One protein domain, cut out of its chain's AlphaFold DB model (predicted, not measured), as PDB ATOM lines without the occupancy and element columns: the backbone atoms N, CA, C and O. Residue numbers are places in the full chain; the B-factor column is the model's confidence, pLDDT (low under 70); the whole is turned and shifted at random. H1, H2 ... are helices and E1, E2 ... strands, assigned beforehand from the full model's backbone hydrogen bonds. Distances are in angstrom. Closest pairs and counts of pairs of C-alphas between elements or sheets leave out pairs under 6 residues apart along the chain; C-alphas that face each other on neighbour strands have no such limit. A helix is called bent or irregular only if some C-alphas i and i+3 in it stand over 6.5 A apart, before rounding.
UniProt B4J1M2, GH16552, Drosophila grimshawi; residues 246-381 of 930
ATOM      1  N   ILE A 246     174.871 147.285 110.011       64.31
ATOM      2  CA  ILE A 246     173.723 146.734 110.747       64.31
ATOM      3  C   ILE A 246     174.183 146.087 112.066       64.31
ATOM      4  O   ILE A 246     173.540 146.273 113.097       64.31
ATOM      5  N   VAL A 247     175.307 145.360 112.068       67.25
ATOM      6  CA  VAL A 247     175.905 144.787 113.289       67.25
ATOM      7  C   VAL A 247     176.334 145.883 114.265       67.25
ATOM      8  O   VAL A 247     175.976 145.811 115.438       67.25
ATOM      9  N   ASN A 248     177.043 146.914 113.796       71.88
ATOM     10  CA  ASN A 248     177.483 148.027 114.639       71.88
ATOM     11  C   ASN A 248     176.279 148.749 115.273       71.88
ATOM     12  O   ASN A 248     176.235 148.911 116.490       71.88
ATOM     13  N   TYR A 249     175.263 149.079 114.472       74.81
ATOM     14  CA  TYR A 249     174.043 149.753 114.928       74.81
ATOM     15  C   TYR A 249     173.238 148.925 115.950       74.81
ATOM     16  O   TYR A 249     172.662 149.478 116.884       74.81
ATOM     17  N   LEU A 250     173.226 147.591 115.831       77.00
ATOM     18  CA  LEU A 250     172.607 146.704 116.829       77.00
ATOM     19  C   LEU A 250     173.432 146.585 118.121       77.00
ATOM     20  O   LEU A 250     172.854 146.420 119.193       77.00
ATOM     21  N   ASN A 251     174.759 146.708 118.049       80.50
ATOM     22  CA  ASN A 251     175.606 146.747 119.243       80.50
ATOM     23  C   ASN A 251     175.423 148.075 120.015       80.50
ATOM     24  O   ASN A 251     175.417 148.066 121.242       80.50
ATOM     25  N   GLU A 252     175.170 149.200 119.332       81.44
ATOM     26  CA  GLU A 252     174.824 150.485 119.977       81.44
ATOM     27  C   GLU A 252     173.522 150.408 120.807       81.44
ATOM     28  O   GLU A 252     173.407 151.053 121.852       81.44
ATOM     29  N   TYR A 253     172.557 149.577 120.392       82.00
ATOM     30  CA  TYR A 253     171.355 149.269 121.181       82.00
ATOM     31  C   TYR A 253     171.672 148.457 122.452       82.00
ATOM     32  O   TYR A 253     171.081 148.704 123.506       82.00
ATOM     33  N   GLU A 254     172.625 147.523 122.390       83.88
ATOM     34  CA  GLU A 254     173.093 146.777 123.568       83.88
ATOM     35  C   GLU A 254     173.864 147.690 124.536       83.88
ATOM     36  O   GLU A 254     173.655 147.607 125.752       83.88
ATOM     37  N   GLU A 255     174.693 148.607 124.016       84.88
ATOM     38  CA  GLU A 255     175.386 149.632 124.813       84.88
ATOM     39  C   GLU A 255     174.402 150.559 125.548       84.88
ATOM     40  O   GLU A 255     174.613 150.839 126.729       84.88
ATOM     41  N   LEU A 256     173.293 150.975 124.917       84.75
ATOM     42  CA  LEU A 256     172.266 151.816 125.553       84.75
ATOM     43  C   LEU A 256     171.683 151.172 126.826       84.75
ATOM     44  O   LEU A 256     171.605 151.819 127.874       84.75
ATOM     45  N   PHE A 257     171.324 149.886 126.761       87.06
ATOM     46  CA  PHE A 257     170.851 149.126 127.924       87.06
ATOM     47  C   PHE A 257     171.938 149.016 129.010       87.06
ATOM     48  O   PHE A 257     171.664 149.170 130.204       87.06
ATOM     49  N   HIS A 258     173.195 148.811 128.604       86.44
ATOM     50  CA  HIS A 258     174.330 148.721 129.525       86.44
ATOM     51  C   HIS A 258     174.648 150.050 130.227       86.44
ATOM     52  O   HIS A 258     174.979 150.030 131.414       86.44
ATOM     53  N   GLU A 259     174.538 151.192 129.548       85.94
ATOM     54  CA  GLU A 259     174.756 152.508 130.158       85.94
ATOM     55  C   GLU A 259     173.652 152.886 131.151       85.94
ATOM     56  O   GLU A 259     173.954 153.368 132.245       85.94
ATOM     57  N   ILE A 260     172.387 152.577 130.853       84.69
ATOM     58  CA  ILE A 260     171.286 152.767 131.814       84.69
ATOM     59  C   ILE A 260     171.484 151.854 133.037       84.69
ATOM     60  O   ILE A 260     171.409 152.321 134.178       84.69
ATOM     61  N   ARG A 261     171.887 150.589 132.832       85.31
ATOM     62  CA  ARG A 261     172.245 149.668 133.927       85.31
ATOM     63  C   ARG A 261     173.408 150.177 134.796       85.31
ATOM     64  O   ARG A 261     173.415 149.916 135.998       85.31
ATOM     65  N   LYS A 262     174.372 150.922 134.235       86.00
ATOM     66  CA  LYS A 262     175.495 151.542 134.979       86.00
ATOM     67  C   LYS A 262     175.082 152.736 135.852       86.00
ATOM     68  O   LYS A 262     175.867 153.113 136.725       86.00
ATOM     69  N   ILE A 263     173.907 153.331 135.634       84.81
ATOM     70  CA  ILE A 263     173.384 154.448 136.443       84.81
ATOM     71  C   ILE A 263     172.696 153.927 137.711       84.81
ATOM     72  O   ILE A 263     172.973 154.424 138.798       84.81
ATOM     73  N   ILE A 264     171.869 152.882 137.597       79.06
ATOM     74  CA  ILE A 264     171.046 152.325 138.691       79.06
ATOM     75  C   ILE A 264     171.808 152.093 140.025       79.06
ATOM     76  O   ILE A 264     171.258 152.450 141.067       79.06
ATOM     77  N   PRO A 265     173.047 151.553 140.070       77.75
ATOM     78  CA  PRO A 265     173.784 151.380 141.332       77.75
ATOM     79  C   PRO A 265     174.494 152.647 141.845       77.75
ATOM     80  O   PRO A 265     175.004 152.632 142.960       77.75
ATOM     81  N   LYS A 266     174.563 153.727 141.054       78.31
ATOM     82  CA  LYS A 266     175.198 155.009 141.431       78.31
ATOM     83  C   LYS A 266     174.209 156.027 142.003       78.31
ATOM     84  O   LYS A 266     174.627 157.056 142.526       78.31
ATOM     85  N   VAL A 267     172.913 155.772 141.850       74.81
ATOM     86  CA  VAL A 267     171.836 156.709 142.177       74.81
ATOM     87  C   VAL A 267     171.277 156.421 143.578       74.81
ATOM     88  O   VAL A 267     171.053 155.252 143.902       74.81
ATOM     89  N   PRO A 268     171.015 157.451 144.413       66.62
ATOM     90  CA  PRO A 268     170.407 157.271 145.730       66.62
ATOM     91  C   PRO A 268     169.087 156.493 145.675       66.62
ATOM     92  O   PRO A 268     168.273 156.703 144.773       66.62
ATOM     93  N   ASN A 269     168.842 155.644 146.680       57.09
ATOM     94  CA  ASN A 269     167.713 154.701 146.704       57.09
ATOM     95  C   ASN A 269     166.348 155.345 146.376       57.09
ATOM     96  O   ASN A 269     165.564 154.730 145.658       57.09
ATOM     97  N   ARG A 270     166.103 156.600 146.794       58.16
ATOM     98  CA  ARG A 270     164.876 157.370 146.489       58.16
ATOM     99  C   ARG A 270     164.541 157.454 144.991       58.16
ATOM    100  O   ARG A 270     163.370 157.400 144.640       58.16
ATOM    101  N   PHE A 271     165.541 157.593 144.120       64.94
ATOM    102  CA  PHE A 271     165.350 157.790 142.670       64.94
ATOM    103  C   PHE A 271     165.643 156.522 141.848       64.94
ATOM    104  O   PHE A 271     165.424 156.471 140.638       64.94
ATOM    105  N   LYS A 272     166.138 155.473 142.514       68.06
ATOM    106  CA  LYS A 272     166.574 154.211 141.906       68.06
ATOM    107  C   LYS A 272     165.435 153.476 141.192       68.06
ATOM    108  O   LYS A 272     165.672 152.897 140.136       68.06
ATOM    109  N   TYR A 273     164.214 153.533 141.732       67.44
ATOM    110  CA  TYR A 273     163.032 152.872 141.164       67.44
ATOM    111  C   TYR A 273     162.590 153.475 139.819       67.44
ATOM    112  O   TYR A 273     162.362 152.735 138.865       67.44
ATOM    113  N   GLU A 274     162.534 154.807 139.699       70.31
ATOM    114  CA  GLU A 274     162.161 155.475 138.440       70.31
ATOM    115  C   GLU A 274     163.135 155.119 137.308       70.31
ATOM    116  O   GLU A 274     162.708 154.720 136.226       70.31
ATOM    117  N   ILE A 275     164.446 155.172 137.568       75.38
ATOM    118  CA  ILE A 275     165.464 154.817 136.566       75.38
ATOM    119  C   ILE A 275     165.457 153.306 136.275       75.38
ATOM    120  O   ILE A 275     165.643 152.904 135.128       75.38
ATOM    121  N   TYR A 276     165.177 152.462 137.275       78.62
ATOM    122  CA  TYR A 276     164.979 151.022 137.076       78.62
ATOM    123  C   TYR A 276     163.772 150.717 136.175       78.62
ATOM    124  O   TYR A 276     163.849 149.822 135.338       78.62
ATOM    125  N   SER A 277     162.684 151.491 136.263       75.25
ATOM    126  CA  SER A 277     161.497 151.282 135.420       75.25
ATOM    127  C   SER A 277     161.762 151.487 133.917       75.25
ATOM    128  O   SER A 277     161.110 150.849 133.092       75.25
ATOM    129  N   LEU A 278     162.778 152.282 133.547       80.69
ATOM    130  CA  LEU A 278     163.237 152.447 132.159       80.69
ATOM    131  C   LEU A 278     163.969 151.204 131.610       80.69
ATOM    132  O   LEU A 278     164.123 151.063 130.393       80.69
ATOM    133  N   LEU A 279     164.408 150.281 132.475       83.38
ATOM    134  CA  LEU A 279     165.166 149.089 132.084       83.38
ATOM    135  C   LEU A 279     164.311 148.088 131.286       83.38
ATOM    136  O   LEU A 279     164.813 147.454 130.362       83.38
ATOM    137  N   PHE A 280     163.012 147.964 131.584       82.44
ATOM    138  CA  PHE A 280     162.136 147.051 130.839       82.44
ATOM    139  C   PHE A 280     161.748 147.587 129.441       82.44
ATOM    140  O   PHE A 280     161.967 146.867 128.469       82.44
ATOM    141  N   PRO A 281     161.273 148.841 129.262       82.88
ATOM    142  CA  PRO A 281     161.020 149.404 127.929       82.88
ATOM    143  C   PRO A 281     162.262 149.461 127.031       82.88
ATOM    144  O   PRO A 281     162.160 149.272 125.822       82.88
ATOM    145  N   THR A 282     163.451 149.691 127.602       84.12
ATOM    146  CA  THR A 282     164.697 149.623 126.820       84.12
ATOM    147  C   THR A 282     164.993 148.198 126.358       84.12
ATOM    148  O   THR A 282     165.289 148.016 125.179       84.12
ATOM    149  N   LEU A 283     164.822 147.182 127.215       86.69
ATOM    150  CA  LEU A 283     164.931 145.774 126.813       86.69
ATOM    151  C   LEU A 283     164.002 145.439 125.630       86.69
ATOM    152  O   LEU A 283     164.451 144.811 124.670       86.69
ATOM    153  N   THR A 284     162.731 145.861 125.671       83.31
ATOM    154  CA  THR A 284     161.758 145.498 124.623       83.31
ATOM    155  C   THR A 284     162.061 146.164 123.284       83.31
ATOM    156  O   THR A 284     162.001 145.498 122.254       83.31
ATOM    157  N   ILE A 285     162.479 147.435 123.278       83.81
ATOM    158  CA  ILE A 285     162.872 148.152 122.052       83.81
ATOM    159  C   ILE A 285     164.129 147.529 121.425       83.81
ATOM    160  O   ILE A 285     164.168 147.320 120.209       83.81
ATOM    161  N   VAL A 286     165.130 147.172 122.241       85.62
ATOM    162  CA  VAL A 286     166.341 146.470 121.777       85.62
ATOM    163  C   VAL A 286     165.971 145.109 121.169       85.62
ATOM    164  O   VAL A 286     166.399 144.795 120.056       85.62
ATOM    165  N   TYR A 287     165.121 144.332 121.849       86.81
ATOM    166  CA  TYR A 287     164.663 143.024 121.376       86.81
ATOM    167  C   TYR A 287     163.867 143.115 120.065       86.81
ATOM    168  O   TYR A 287     164.213 142.445 119.091       86.81
ATOM    169  N   PHE A 288     162.860 143.992 119.988       85.50
ATOM    170  CA  PHE A 288     162.059 144.173 118.775       85.50
ATOM    171  C   PHE A 288     162.900 144.663 117.592       85.50
ATOM    172  O   PHE A 288     162.695 144.188 116.474       85.50
ATOM    173  N   ARG A 289     163.904 145.528 117.807       82.69
ATOM    174  CA  ARG A 289     164.834 145.912 116.732       82.69
ATOM    175  C   ARG A 289     165.675 144.723 116.250       82.69
ATOM    176  O   ARG A 289     165.877 144.588 115.043       82.69
ATOM    177  N   MET A 290     166.111 143.835 117.149       84.44
ATOM    178  CA  MET A 290     166.831 142.610 116.773       84.44
ATOM    179  C   MET A 290     165.952 141.627 115.988       84.44
ATOM    180  O   MET A 290     166.416 141.117 114.967       84.44
ATOM    181  N   VAL A 291     164.694 141.419 116.393       83.69
ATOM    182  CA  VAL A 291     163.727 140.576 115.660       83.69
ATOM    183  C   VAL A 291     163.421 141.166 114.277       83.69
ATOM    184  O   VAL A 291     163.561 140.462 113.281       83.69
ATOM    185  N   ILE A 292     163.127 142.470 114.178       80.75
ATOM    186  CA  ILE A 292     162.892 143.166 112.894       80.75
ATOM    187  C   ILE A 292     164.122 143.086 111.968       80.75
ATOM    188  O   ILE A 292     163.969 142.970 110.756       80.75
ATOM    189  N   SER A 293     165.341 143.082 112.517       78.81
ATOM    190  CA  SER A 293     166.586 142.884 111.749       78.81
ATOM    191  C   SER A 293     166.926 141.414 111.425       78.81
ATOM    192  O   SER A 293     168.041 141.126 110.989       78.81
ATOM    193  N   GLY A 294     166.017 140.468 111.692       77.06
ATOM    194  CA  GLY A 294     166.195 139.031 111.438       77.06
ATOM    195  C   GLY A 294     167.168 138.310 112.384       77.06
ATOM    196  O   GLY A 294     167.368 137.101 112.273       77.06
ATOM    197  N   LYS A 295     167.772 139.009 113.353       81.62
ATOM    198  CA  LYS A 295     168.840 138.488 114.230       81.62
ATOM    199  C   LYS A 295     168.272 137.944 115.556       81.62
ATOM    200  O   LYS A 295     168.861 138.115 116.626       81.62
ATOM    201  N   PHE A 296     167.142 137.228 115.472       77.44
ATOM    202  CA  PHE A 296     166.349 136.710 116.602       77.44
ATOM    203  C   PHE A 296     167.166 135.901 117.624       77.44
ATOM    204  O   PHE A 296     167.000 136.082 118.828       77.44
ATOM    205  N   ARG A 297     168.118 135.068 117.169       80.25
ATOM    206  CA  ARG A 297     169.004 134.288 118.058       80.25
ATOM    207  C   ARG A 297     169.869 135.172 118.967       80.25
ATOM    208  O   ARG A 297     170.072 134.812 120.123       80.25
ATOM    209  N   LYS A 298     170.338 136.334 118.481       82.94
ATOM    210  CA  LYS A 298     171.099 137.297 119.300       82.94
ATOM    211  C   LYS A 298     170.177 137.978 120.317       82.94
ATOM    212  O   LYS A 298     170.506 138.016 121.496       82.94
ATOM    213  N   GLY A 299     168.990 138.410 119.876       82.31
ATOM    214  CA  GLY A 299     167.971 139.009 120.748       82.31
ATOM    215  C   GLY A 299     167.515 138.084 121.874       82.31
ATOM    216  O   GLY A 299     167.421 138.516 123.021       82.31
ATOM    217  N   ARG A 300     167.315 136.795 121.582       84.12
ATOM    218  CA  ARG A 300     166.981 135.783 122.592       84.12
ATOM    219  C   ARG A 300     168.084 135.647 123.649       84.12
ATOM    220  O   ARG A 300     167.793 135.801 124.831       84.12
ATOM    221  N   ALA A 301     169.341 135.465 123.238       84.00
ATOM    222  CA  ALA A 301     170.472 135.378 124.169       84.00
ATOM    223  C   ALA A 301     170.675 136.674 124.990       84.00
ATOM    224  O   ALA A 301     171.043 136.627 126.168       84.00
ATOM    225  N   PHE A 302     170.399 137.839 124.398       86.06
ATOM    226  CA  PHE A 302     170.423 139.132 125.088       86.06
ATOM    227  C   PHE A 302     169.331 139.239 126.169       86.06
ATOM    228  O   PHE A 302     169.614 139.675 127.285       86.06
ATOM    229  N   VAL A 303     168.105 138.781 125.894       85.94
ATOM    230  CA  VAL A 303     167.014 138.748 126.887       85.94
ATOM    231  C   VAL A 303     167.274 137.700 127.978       85.94
ATOM    232  O   VAL A 303     167.139 138.010 129.162       85.94
ATOM    233  N   GLU A 304     167.723 136.495 127.617       85.06
ATOM    234  CA  GLU A 304     168.044 135.417 128.568       85.06
ATOM    235  C   GLU A 304     169.192 135.805 129.520       85.06
ATOM    236  O   GLU A 304     169.099 135.573 130.727       85.06
ATOM    237  N   SER A 305     170.242 136.469 129.020       86.56
ATOM    238  CA  SER A 305     171.309 137.021 129.874       86.56
ATOM    239  C   SER A 305     170.833 138.199 130.734       86.56
ATOM    240  O   SER A 305     171.225 138.304 131.900       86.56
ATOM    241  N   SER A 306     169.936 139.042 130.210       83.56
ATOM    242  CA  SER A 306     169.374 140.190 130.934       83.56
ATOM    243  C   SER A 306     168.358 139.811 132.017       83.56
ATOM    244  O   SER A 306     168.177 140.588 132.954       83.56
ATOM    245  N   ARG A 307     167.747 138.614 131.955       81.31
ATOM    246  CA  ARG A 307     166.780 138.098 132.951       81.31
ATOM    247  C   ARG A 307     167.289 138.220 134.394       81.31
ATOM    248  O   ARG A 307     166.506 138.495 135.292       81.31
ATOM    249  N   ARG A 308     168.607 138.098 134.608       81.44
ATOM    250  CA  ARG A 308     169.274 138.213 135.924       81.44
ATOM    251  C   ARG A 308     169.231 139.614 136.557       81.44
ATOM    252  O   ARG A 308     169.623 139.752 137.711       81.44
ATOM    253  N   TYR A 309     168.818 140.646 135.819       76.00
ATOM    254  CA  TYR A 309     168.693 142.024 136.317       76.00
ATOM    255  C   TYR A 309     167.239 142.439 136.592       76.00
ATOM    256  O   TYR A 309     166.998 143.545 137.085       76.00
ATOM    257  N   PHE A 310     166.279 141.567 136.285       74.75
ATOM    258  CA  PHE A 310     164.862 141.805 136.515       74.75
ATOM    259  C   PHE A 310     164.377 141.091 137.776       74.75
ATOM    260  O   PHE A 310     164.750 139.950 138.039       74.75
ATOM    261  N   ASP A 311     163.548 141.786 138.552       66.00
ATOM    262  CA  ASP A 311     162.819 141.204 139.676       66.00
ATOM    263  C   ASP A 311     161.779 140.173 139.192       66.00
ATOM    264  O   ASP A 311     161.360 140.183 138.028       66.00
ATOM    265  N   HIS A 312     161.330 139.295 140.095       56.38
ATOM    266  CA  HIS A 312     160.376 138.231 139.781       56.38
ATOM    267  C   HIS A 312     159.061 138.777 139.189       56.38
ATOM    268  O   HIS A 312     158.475 138.143 138.316       56.38
ATOM    269  N   SER A 313     158.670 140.007 139.547       57.22
ATOM    270  CA  SER A 313     157.523 140.746 138.984       57.22
ATOM    271  C   SER A 313     157.575 141.036 137.468       57.22
ATOM    272  O   SER A 313     156.623 141.597 136.912       57.22
ATOM    273  N   TYR A 314     158.662 140.677 136.774       66.25
ATOM    274  CA  TYR A 314     158.808 140.803 135.319       66.25
ATOM    275  C   TYR A 314     158.931 139.467 134.571       66.25
ATOM    276  O   TYR A 314     158.924 139.501 133.339       66.25
ATOM    277  N   THR A 315     159.008 138.312 135.247       68.81
ATOM    278  CA  THR A 315     159.238 136.999 134.598       68.81
ATOM    279  C   THR A 315     158.218 136.718 133.499       68.81
ATOM    280  O   THR A 315     158.603 136.631 132.338       68.81
ATOM    281  N   ALA A 316     156.921 136.744 133.817       66.38
ATOM    282  CA  ALA A 316     155.840 136.525 132.853       66.38
ATOM    283  C   ALA A 316     155.878 137.491 131.648       66.38
ATOM    284  O   ALA A 316     155.513 137.119 130.533       66.38
ATOM    285  N   ARG A 317     156.365 138.731 131.830       69.06
ATOM    286  CA  ARG A 317     156.526 139.702 130.728       69.06
ATOM    287  C   ARG A 317     157.745 139.389 129.855       69.06
ATOM    288  O   ARG A 317     157.676 139.560 128.640       69.06
ATOM    289  N   VAL A 318     158.838 138.923 130.459       77.31
ATOM    290  CA  VAL A 318     160.055 138.462 129.766       77.31
ATOM    291  C   VAL A 318     159.796 137.157 129.009       77.31
ATOM    292  O   VAL A 318     160.195 137.038 127.854       77.31
ATOM    293  N   ASP A 319     159.062 136.219 129.601       73.12
ATOM    294  CA  ASP A 319     158.671 134.965 128.950       73.12
ATOM    295  C   ASP A 319     157.688 135.213 127.790       73.12
ATOM    296  O   ASP A 319     157.846 134.632 126.716       73.12
ATOM    297  N   LYS A 320     156.764 136.177 127.928       76.75
ATOM    298  CA  LYS A 320     155.916 136.638 126.812       76.75
ATOM    299  C   LYS A 320     156.714 137.289 125.672       76.75
ATOM    300  O   LYS A 320     156.352 137.102 124.513       76.75
ATOM    301  N   LEU A 321     157.795 138.020 125.968       80.06
ATOM    302  CA  LEU A 321     158.705 138.551 124.940       80.06
ATOM    303  C   LEU A 321     159.451 137.427 124.215       80.06
ATOM    304  O   LEU A 321     159.511 137.440 122.991       80.06
ATOM    305  N   LEU A 322     159.962 136.434 124.950       80.25
ATOM    306  CA  LEU A 322     160.668 135.274 124.385       80.25
ATOM    307  C   LEU A 322     159.788 134.402 123.466       80.25
ATOM    308  O   LEU A 322     160.326 133.645 122.657       80.25
ATOM    309  N   GLY A 323     158.460 134.522 123.566       76.81
ATOM    310  CA  GLY A 323     157.502 133.887 122.657       76.81
ATOM    311  C   GLY A 323     157.361 134.556 121.281       76.81
ATOM    312  O   GLY A 323     156.919 133.886 120.351       76.81
ATOM    313  N   MET A 324     157.740 135.831 121.121       80.62
ATOM    314  CA  MET A 324     157.593 136.589 119.865       80.62
ATOM    315  C   MET A 324     158.817 136.381 118.962       80.62
ATOM    316  O   MET A 324     159.836 137.053 119.126       80.62
ATOM    317  N   GLN A 325     158.734 135.443 118.020       76.31
ATOM    318  CA  GLN A 325     159.892 135.025 117.215       76.31
ATOM    319  C   GLN A 325     159.905 135.660 115.821       76.31
ATOM    320  O   GLN A 325     160.981 135.963 115.299       76.31
ATOM    321  N   ASP A 326     158.729 135.903 115.249       74.75
ATOM    322  CA  ASP A 326     158.557 136.485 113.924       74.75
ATOM    323  C   ASP A 326     158.330 138.010 114.016       74.75
ATOM    324  O   ASP A 326     157.621 138.484 114.908       74.75
ATOM    325  N   PRO A 327     158.803 138.825 113.048       73.38
ATOM    326  CA  PRO A 327     158.453 140.251 112.977       73.38
ATOM    327  C   PRO A 327     156.940 140.516 112.873       73.38
ATOM    328  O   PRO A 327     156.484 141.632 113.143       73.38
ATOM    329  N   ARG A 328     156.170 139.492 112.473       72.00
ATOM    330  CA  ARG A 328     154.703 139.482 112.392       72.00
ATOM    331  C   ARG A 328     154.032 139.433 113.769       72.00
ATOM    332  O   ARG A 328     153.002 140.084 113.920       72.00
ATOM    333  N   ASP A 329     154.646 138.766 114.748       73.44
ATOM    334  CA  ASP A 329     154.122 138.576 116.113       73.44
ATOM    335  C   ASP A 329     154.178 139.864 116.953       73.44
ATOM    336  O   ASP A 329     153.459 140.021 117.940       73.44
ATOM    337  N   ILE A 330     155.058 140.794 116.566       73.75
ATOM    338  CA  ILE A 330     155.228 142.096 117.219       73.75
ATOM    339  C   ILE A 330     153.962 142.947 116.988       73.75
ATOM    340  O   ILE A 330     153.620 143.181 115.821       73.75
ATOM    341  N   PRO A 331     153.316 143.481 118.049       72.69
ATOM    342  CA  PRO A 331     152.187 144.404 117.927       72.69
ATOM    343  C   PRO A 331     152.486 145.551 116.957       72.69
ATOM    344  O   PRO A 331     153.587 146.105 116.940       72.69
ATOM    345  N   HIS A 332     151.516 145.924 116.131       66.62
ATOM    346  CA  HIS A 332     151.738 146.850 115.020       66.62
ATOM    347  C   HIS A 332     152.079 148.278 115.498       66.62
ATOM    348  O   HIS A 332     152.887 148.955 114.858       66.62
ATOM    349  N   LYS A 333     151.617 148.688 116.682       65.31
ATOM    350  CA  LYS A 333     152.079 149.877 117.403       65.31
ATOM    351  C   LYS A 333     153.538 149.751 117.851       65.31
ATOM    352  O   LYS A 333     154.330 150.637 117.543       65.31
ATOM    353  N   ALA A 334     153.938 148.646 118.486       67.19
ATOM    354  CA  ALA A 334     155.347 148.401 118.822       67.19
ATOM    355  C   ALA A 334     156.244 148.406 117.568       67.19
ATOM    356  O   ALA A 334     157.357 148.930 117.610       67.19
ATOM    357  N   ARG A 335     155.742 147.908 116.427       70.31
ATOM    358  CA  ARG A 335     156.424 148.009 115.127       70.31
ATOM    359  C   ARG A 335     156.584 149.473 114.694       70.31
ATOM    360  O   ARG A 335     157.712 149.863 114.403       70.31
ATOM    361  N   LYS A 336     155.518 150.289 114.745       68.62
ATOM    362  CA  LYS A 336     155.563 151.744 114.466       68.62
ATOM    363  C   LYS A 336     156.593 152.464 115.336       68.62
ATOM    364  O   LYS A 336     157.442 153.156 114.793       68.62
ATOM    365  N   LEU A 337     156.602 152.246 116.652       68.12
ATOM    366  CA  LEU A 337     157.569 152.875 117.571       68.12
ATOM    367  C   LEU A 337     159.039 152.481 117.310       68.12
ATOM    368  O   LEU A 337     159.946 153.193 117.730       68.12
ATOM    369  N   VAL A 338     159.301 151.380 116.595       70.31
ATOM    370  CA  VAL A 338     160.659 150.957 116.199       70.31
ATOM    371  C   VAL A 338     161.028 151.412 114.771       70.31
ATOM    372  O   VAL A 338     162.203 151.327 114.385       70.31
ATOM    373  N   THR A 339     160.072 151.935 113.989       66.19
ATOM    374  CA  THR A 339     160.267 152.389 112.595       66.19
ATOM    375  C   THR A 339     160.053 153.891 112.375       66.19
ATOM    376  O   THR A 339     160.877 154.503 111.701       66.19
ATOM    377  N   ASP A 340     159.008 154.494 112.948       66.94
ATOM    378  CA  ASP A 340     158.654 155.912 112.801       66.94
ATOM    379  C   ASP A 340     159.351 156.796 113.848       66.94
ATOM    380  O   ASP A 340     159.073 156.705 115.041       66.94
ATOM    381  N   ASP A 341     160.143 157.777 113.406       58.69
ATOM    382  CA  ASP A 341     160.797 158.787 114.269       58.69
ATOM    383  C   ASP A 341     159.828 159.756 114.998       58.69
ATOM    384  O   ASP A 341     160.257 160.717 115.644       58.69
ATOM    385  N   LYS A 342     158.512 159.547 114.863       58.81
ATOM    386  CA  LYS A 342     157.446 160.463 115.305       58.81
ATOM    387  C   LYS A 342     156.714 160.021 116.572       58.81
ATOM    388  O   LYS A 342     156.036 160.850 117.176       58.81
ATOM    389  N   GLU A 343     156.815 158.756 116.973       64.06
ATOM    390  CA  GLU A 343     156.210 158.258 118.215       64.06
ATOM    391  C   GLU A 343     157.307 157.883 119.214       64.06
ATOM    392  O   GLU A 343     158.293 157.250 118.852       64.06
ATOM    393  N   LYS A 344     157.151 158.309 120.472       73.69
ATOM    394  CA  LYS A 344     158.162 158.145 121.525       73.69
ATOM    395  C   LYS A 344     157.530 157.675 122.819       73.69
ATOM    396  O   LYS A 344     156.409 158.067 123.147       73.69
ATOM    397  N   VAL A 345     158.280 156.908 123.598       71.25
ATOM    398  CA  VAL A 345     157.904 156.524 124.959       71.25
ATOM    399  C   VAL A 345     158.075 157.738 125.875       71.25
ATOM    400  O   VAL A 345     159.181 158.041 126.331       71.25
ATOM    401  N   ARG A 346     156.977 158.460 126.130       70.69
ATOM    402  CA  ARG A 346     156.945 159.539 127.131       70.69
ATOM    403  C   ARG A 346     156.965 158.947 128.532       70.69
ATOM    404  O   ARG A 346     156.206 158.020 128.812       70.69
ATOM    405  N   PHE A 347     157.779 159.512 129.416       67.50
ATOM    406  CA  PHE A 347     157.892 159.035 130.792       67.50
ATOM    407  C   PHE A 347     157.998 160.210 131.770       67.50
ATOM    408  O   PHE A 347     158.861 161.070 131.622       67.50
ATOM    409  N   SER A 348     157.119 160.248 132.770       66.00
ATOM    410  CA  SER A 348     157.140 161.277 133.813       66.00
ATOM    411  C   SER A 348     158.110 160.854 134.902       66.00
ATOM    412  O   SER A 348     157.970 159.766 135.454       66.00
ATOM    413  N   MET A 349     159.064 161.716 135.224       69.50
ATOM    414  CA  MET A 349     160.021 161.511 136.313       69.50
ATOM    415  C   MET A 349     159.811 162.567 137.388       69.50
ATOM    416  O   MET A 349     159.348 163.675 137.095       69.50
ATOM    417  N   PHE A 350     160.211 162.273 138.621       71.00
ATOM    418  CA  PHE A 350     160.409 163.333 139.600       71.00
ATOM    419  C   PHE A 350     161.493 164.295 139.084       71.00
ATOM    420  O   PHE A 350     162.461 163.878 138.441       71.00
ATOM    421  N   LYS A 351     161.329 165.598 139.320       74.56
ATOM    422  CA  LYS A 351     162.147 166.651 138.694       74.56
ATOM    423  C   LYS A 351     163.651 166.489 138.955       74.56
ATOM    424  O   LYS A 351     164.462 166.635 138.041       74.56
ATOM    425  N   GLU A 352     164.029 166.106 140.168       71.06
ATOM    426  CA  GLU A 352     165.416 165.815 140.526       71.06
ATOM    427  C   GLU A 352     165.932 164.518 139.875       71.06
ATOM    428  O   GLU A 352     167.099 164.471 139.483       71.06
ATOM    429  N   THR A 353     165.081 163.503 139.663       76.12
ATOM    430  CA  THR A 353     165.441 162.312 138.871       76.12
ATOM    431  C   THR A 353     165.658 162.669 137.402       76.12
ATOM    432  O   THR A 353     166.627 162.205 136.803       76.12
ATOM    433  N   TYR A 354     164.797 163.520 136.828       82.88
ATOM    434  CA  TYR A 354     164.932 164.017 135.456       82.88
ATOM    435  C   TYR A 354     166.294 164.696 135.261       82.88
ATOM    436  O   TYR A 354     167.047 164.313 134.365       82.88
ATOM    437  N   TYR A 355     166.662 165.640 136.136       83.06
ATOM    438  CA  TYR A 355     167.963 166.311 136.048       83.06
ATOM    439  C   TYR A 355     169.139 165.353 136.283       83.06
ATOM    440  O   TYR A 355     170.159 165.472 135.609       83.06
ATOM    441  N   LEU A 356     169.012 164.379 137.188       81.88
ATOM    442  CA  LEU A 356     170.051 163.370 137.419       81.88
ATOM    443  C   LEU A 356     170.261 162.469 136.188       81.88
ATOM    444  O   LEU A 356     171.402 162.188 135.812       81.88
ATOM    445  N   LEU A 357     169.176 162.071 135.515       83.56
ATOM    446  CA  LEU A 357     169.228 161.340 134.250       83.56
ATOM    447  C   LEU A 357     169.796 162.208 133.117       83.56
ATOM    448  O   LEU A 357     170.595 161.713 132.325       83.56
ATOM    449  N   GLU A 358     169.446 163.493 133.046       82.12
ATOM    450  CA  GLU A 358     169.962 164.429 132.039       82.12
ATOM    451  C   GLU A 358     171.467 164.703 132.219       82.12
ATOM    452  O   GLU A 358     172.226 164.665 131.246       82.12
ATOM    453  N   ILE A 359     171.929 164.864 133.464       83.62
ATOM    454  CA  ILE A 359     173.355 164.926 133.814       83.62
ATOM    455  C   ILE A 359     174.070 163.650 133.351       83.62
ATOM    456  O   ILE A 359     175.105 163.746 132.693       83.62
ATOM    457  N   HIS A 360     173.524 162.461 133.627       81.38
ATOM    458  CA  HIS A 360     174.138 161.205 133.183       81.38
ATOM    459  C   HIS A 360     174.107 161.009 131.658       81.38
ATOM    460  O   HIS A 360     175.113 160.585 131.089       81.38
ATOM    461  N   ARG A 361     173.013 161.388 130.988       83.12
ATOM    462  CA  ARG A 361     172.868 161.384 129.522       83.12
ATOM    463  C   ARG A 361     173.957 162.219 128.851       83.12
ATOM    464  O   ARG A 361     174.538 161.766 127.868       83.12
ATOM    465  N   ASN A 362     174.315 163.372 129.421       83.12
ATOM    466  CA  ASN A 362     175.397 164.223 128.912       83.12
ATOM    467  C   ASN A 362     176.794 163.561 128.943       83.12
ATOM    468  O   ASN A 362     177.670 163.994 128.197       83.12
ATOM    469  N   PHE A 363     177.005 162.500 129.736       83.75
ATOM    470  CA  PHE A 363     178.247 161.709 129.735       83.75
ATOM    471  C   PHE A 363     178.242 160.525 128.747       83.75
ATOM    472  O   PHE A 363     179.289 159.911 128.534       83.75
ATOM    473  N   TRP A 364     177.101 160.177 128.141       83.62
ATOM    474  CA  TRP A 364     177.027 159.107 127.138       83.62
ATOM    475  C   TRP A 364     177.653 159.513 125.794       83.62
ATOM    476  O   TRP A 364     177.800 160.692 125.475       83.62
ATOM    477  N   ARG A 365     177.979 158.519 124.958       85.81
ATOM    478  CA  ARG A 365     178.447 158.746 123.578       85.81
ATOM    479  C   ARG A 365     177.317 159.346 122.731       85.81
ATOM    480  O   ARG A 365     176.162 158.962 122.898       85.81
ATOM    481  N   LEU A 366     177.651 160.222 121.776       82.00
ATOM    482  CA  LEU A 366     176.665 160.899 120.915       82.00
ATOM    483  C   LEU A 366     175.654 159.948 120.226       82.00
ATOM    484  O   LEU A 366     174.467 160.271 120.270       82.00
ATOM    485  N   PRO A 367     176.034 158.768 119.680       82.12
ATOM    486  CA  PRO A 367     175.056 157.819 119.135       82.12
ATOM    487  C   PRO A 367     174.044 157.350 120.188       82.12
ATOM    488  O   PRO A 367     172.843 157.442 119.965       82.12
ATOM    489  N   ILE A 368     174.510 156.960 121.381       84.00
ATOM    490  CA  ILE A 368     173.663 156.515 122.502       84.00
ATOM    491  C   ILE A 368     172.714 157.641 122.948       84.00
ATOM    492  O   ILE A 368     171.525 157.399 123.166       84.00
ATOM    493  N   GLN A 369     173.198 158.889 123.018       83.31
ATOM    494  CA  GLN A 369     172.354 160.056 123.305       83.31
ATOM    495  C   GLN A 369     171.256 160.244 122.251       83.31
ATOM    496  O   GLN A 369     170.097 160.458 122.614       83.31
ATOM    497  N   MET A 370     171.595 160.162 120.960       80.12
ATOM    498  CA  MET A 370     170.630 160.304 119.862       80.12
ATOM    499  C   MET A 370     169.622 159.149 119.842       80.12
ATOM    500  O   MET A 370     168.431 159.396 119.684       80.12
ATOM    501  N   MET A 371     170.066 157.918 120.095       81.38
ATOM    502  CA  MET A 371     169.227 156.714 120.166       81.38
ATOM    503  C   MET A 371     168.234 156.773 121.331       81.38
ATOM    504  O   MET A 371     167.045 156.524 121.137       81.38
ATOM    505  N   PHE A 372     168.678 157.194 122.520       83.56
ATOM    506  CA  PHE A 372     167.766 157.457 123.634       83.56
ATOM    507  C   PHE A 372     166.778 158.583 123.292       83.56
ATOM    508  O   PHE A 372     165.585 158.442 123.521       83.56
ATOM    509  N   SER A 373     167.253 159.669 122.669       82.06
ATOM    510  CA  SER A 373     166.413 160.817 122.277       82.06
ATOM    511  C   SER A 373     165.450 160.522 121.117       82.06
ATOM    512  O   SER A 373     164.490 161.271 120.917       82.06
ATOM    513  N   LYS A 374     165.703 159.465 120.334       80.44
ATOM    514  CA  LYS A 374     164.803 158.941 119.300       80.44
ATOM    515  C   LYS A 374     163.621 158.222 119.946       80.44
ATOM    516  O   LYS A 374     162.488 158.558 119.632       80.44
ATOM    517  N   HIS A 375     163.892 157.309 120.878       77.69
ATOM    518  CA  HIS A 375     162.882 156.408 121.450       77.69
ATOM    519  C   HIS A 375     162.166 156.938 122.698       77.69
ATOM    520  O   HIS A 375     161.017 156.567 122.935       77.69
ATOM    521  N   PHE A 376     162.805 157.803 123.491       80.69
ATOM    522  CA  PHE A 376     162.299 158.258 124.792       80.69
ATOM    523  C   PHE A 376     162.100 159.775 124.857       80.69
ATOM    524  O   PHE A 376     162.897 160.560 124.340       80.69
ATOM    525  N   GLU A 377     161.039 160.180 125.553       78.94
ATOM    526  CA  GLU A 377     160.686 161.574 125.842       78.94
ATOM    527  C   GLU A 377     160.413 161.719 127.357       78.94
ATOM    528  O   GLU A 377     159.256 161.762 127.787       78.94
ATOM    529  N   PRO A 378     161.459 161.705 128.210       77.25
ATOM    530  CA  PRO A 378     161.286 161.928 129.640       77.25
ATOM    531  C   PRO A 378     160.893 163.386 129.916       77.25
ATOM    532  O   PRO A 378     161.385 164.298 129.250       77.25
ATOM    533  N   PHE A 379     160.044 163.619 130.915       74.56
ATOM    534  CA  PHE A 379     159.641 164.960 131.349       74.56
ATOM    535  C   PHE A 379     159.457 165.028 132.879       74.56
ATOM    536  O   PHE A 379     159.132 164.011 133.494       74.56
ATOM    537  N   PRO A 380     159.671 166.192 133.520       69.62
ATOM    538  CA  PRO A 380     159.510 166.340 134.967       69.62
ATOM    539  C   PRO A 380     158.042 166.560 135.379       69.62
ATOM    540  O   PRO A 380     157.357 167.410 134.803       69.62
ATOM    541  N   ASP A 381     157.575 165.866 136.424       64.50
ATOM    542  CA  ASP A 381     156.362 166.264 137.162       64.50
ATOM    543  C   ASP A 381     156.673 167.495 138.045       64.50
ATOM    544  O   ASP A 381     157.780 167.652 138.564       64.50
TER     545      ASP A 381
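What this domain is: This is residues 246 to 381 of the 930 residues of the protein "GH16552" of Drosophila grimshawi (UniProt B4J1M2). A short ribbon of two parallel strands, E1 beside E2, joins with H7 and H8 to make one side of the body, and four helices lying side by side, H1, H3, H4 and H5, make the other. H3 is in the middle of the whole, H8 crosses H1, H6 crosses H3, and H2 reaches H7. The printed part has 136 residues with eight named helices and two named strands, in the order H1 H2 H3 H4 H5 H6 E1 H7 H8 E2; its class is mostly helix. It is compact, with a radius of gyration of the C-alphas of 14.7 A and spans of 40 by 33 by 26 A.

Where its parts are: E1 is residues 345 to 350, 16.3 A long, and E2 is residues 376 to 381, 15.9 A, ending with C-alpha 381 at (156.362, 166.264, 137.162). Between them come H7, residues 351 to 361, and H8, residues 366 to 375. H1, residues 246 to 263, is the longest helix at 26.8 A and begins with C-alpha 246 at (173.723, 146.734, 110.747). H2 is residues 269 to 277, H3 residues 279 to 292, 20.2 A, H4 residues 296 to 309, 20.6 A, H5 residues 312 to 322 and H6 residues 332 to 339. H2 and H5 are irregular: C-alphas 270 and 273 are 7.2 A apart, and C-alphas 313 and 316 are 7.6 A apart.

How they stand to each other: E1 and E2 are parallel neighbours at 30 degrees, with N 349 and O 379 at 2.9 A and N 347 and O 377 at 3.1 A, within hydrogen-bond range. E1, H7, H8 and E2 form a strand-helix-strand unit, two parallel strands with helices between, whose crossover is right-handed. The closest C-alphas of H7 and E2 are those of Lys 351 and Pro 380, 4.6 A. H2 touches H7 at Phe 271 and Thr 353, C-alphas 5.9 A apart. H8 touches H1, with residues 252 to 256 of H1 alone, about perpendicular at 86 degrees; the closest C-alphas are those of Leu 256 and Ile 368, 5.8 A. H3, the hub, touches H1 at a shallow tilt of 8 degrees, opposite ways, closest at the C-alphas of Tyr 253 and Val 286, 5.8 A. H3, H4 and H5 are an up and down bundle, each helix running against the one before; H3 and H4 form a hairpin, with the C-alphas of Tyr 287 and Gly 299 closest at 5.2 A, and so do H4 and H5, with those of Arg 300 and Leu 322 closest at 6.6 A. H6 touches residues 285 to 289 of H3 alone, about perpendicular at 86 degrees, with the C-alphas of Arg 289 and Val 338 closest at 6.6 A. Every O i to N i+4 pair is within hydrogen-bond range in H3, H6, H7 and H8; the counts are 13 of 14 in H1, 3 of 5 in H2, 8 of 10 in H4 and 5 of 7 in H5.

The domain as a whole: The two C-alphas farthest apart, of Pro 268 and Arg 328, are 40.9 A apart. The printed part has no cut, and no link is long. The mean pLDDT of the printed part is 76.8, with 30 residues under 70, among them 268 to 273, 311 to 317 and 339 to 343.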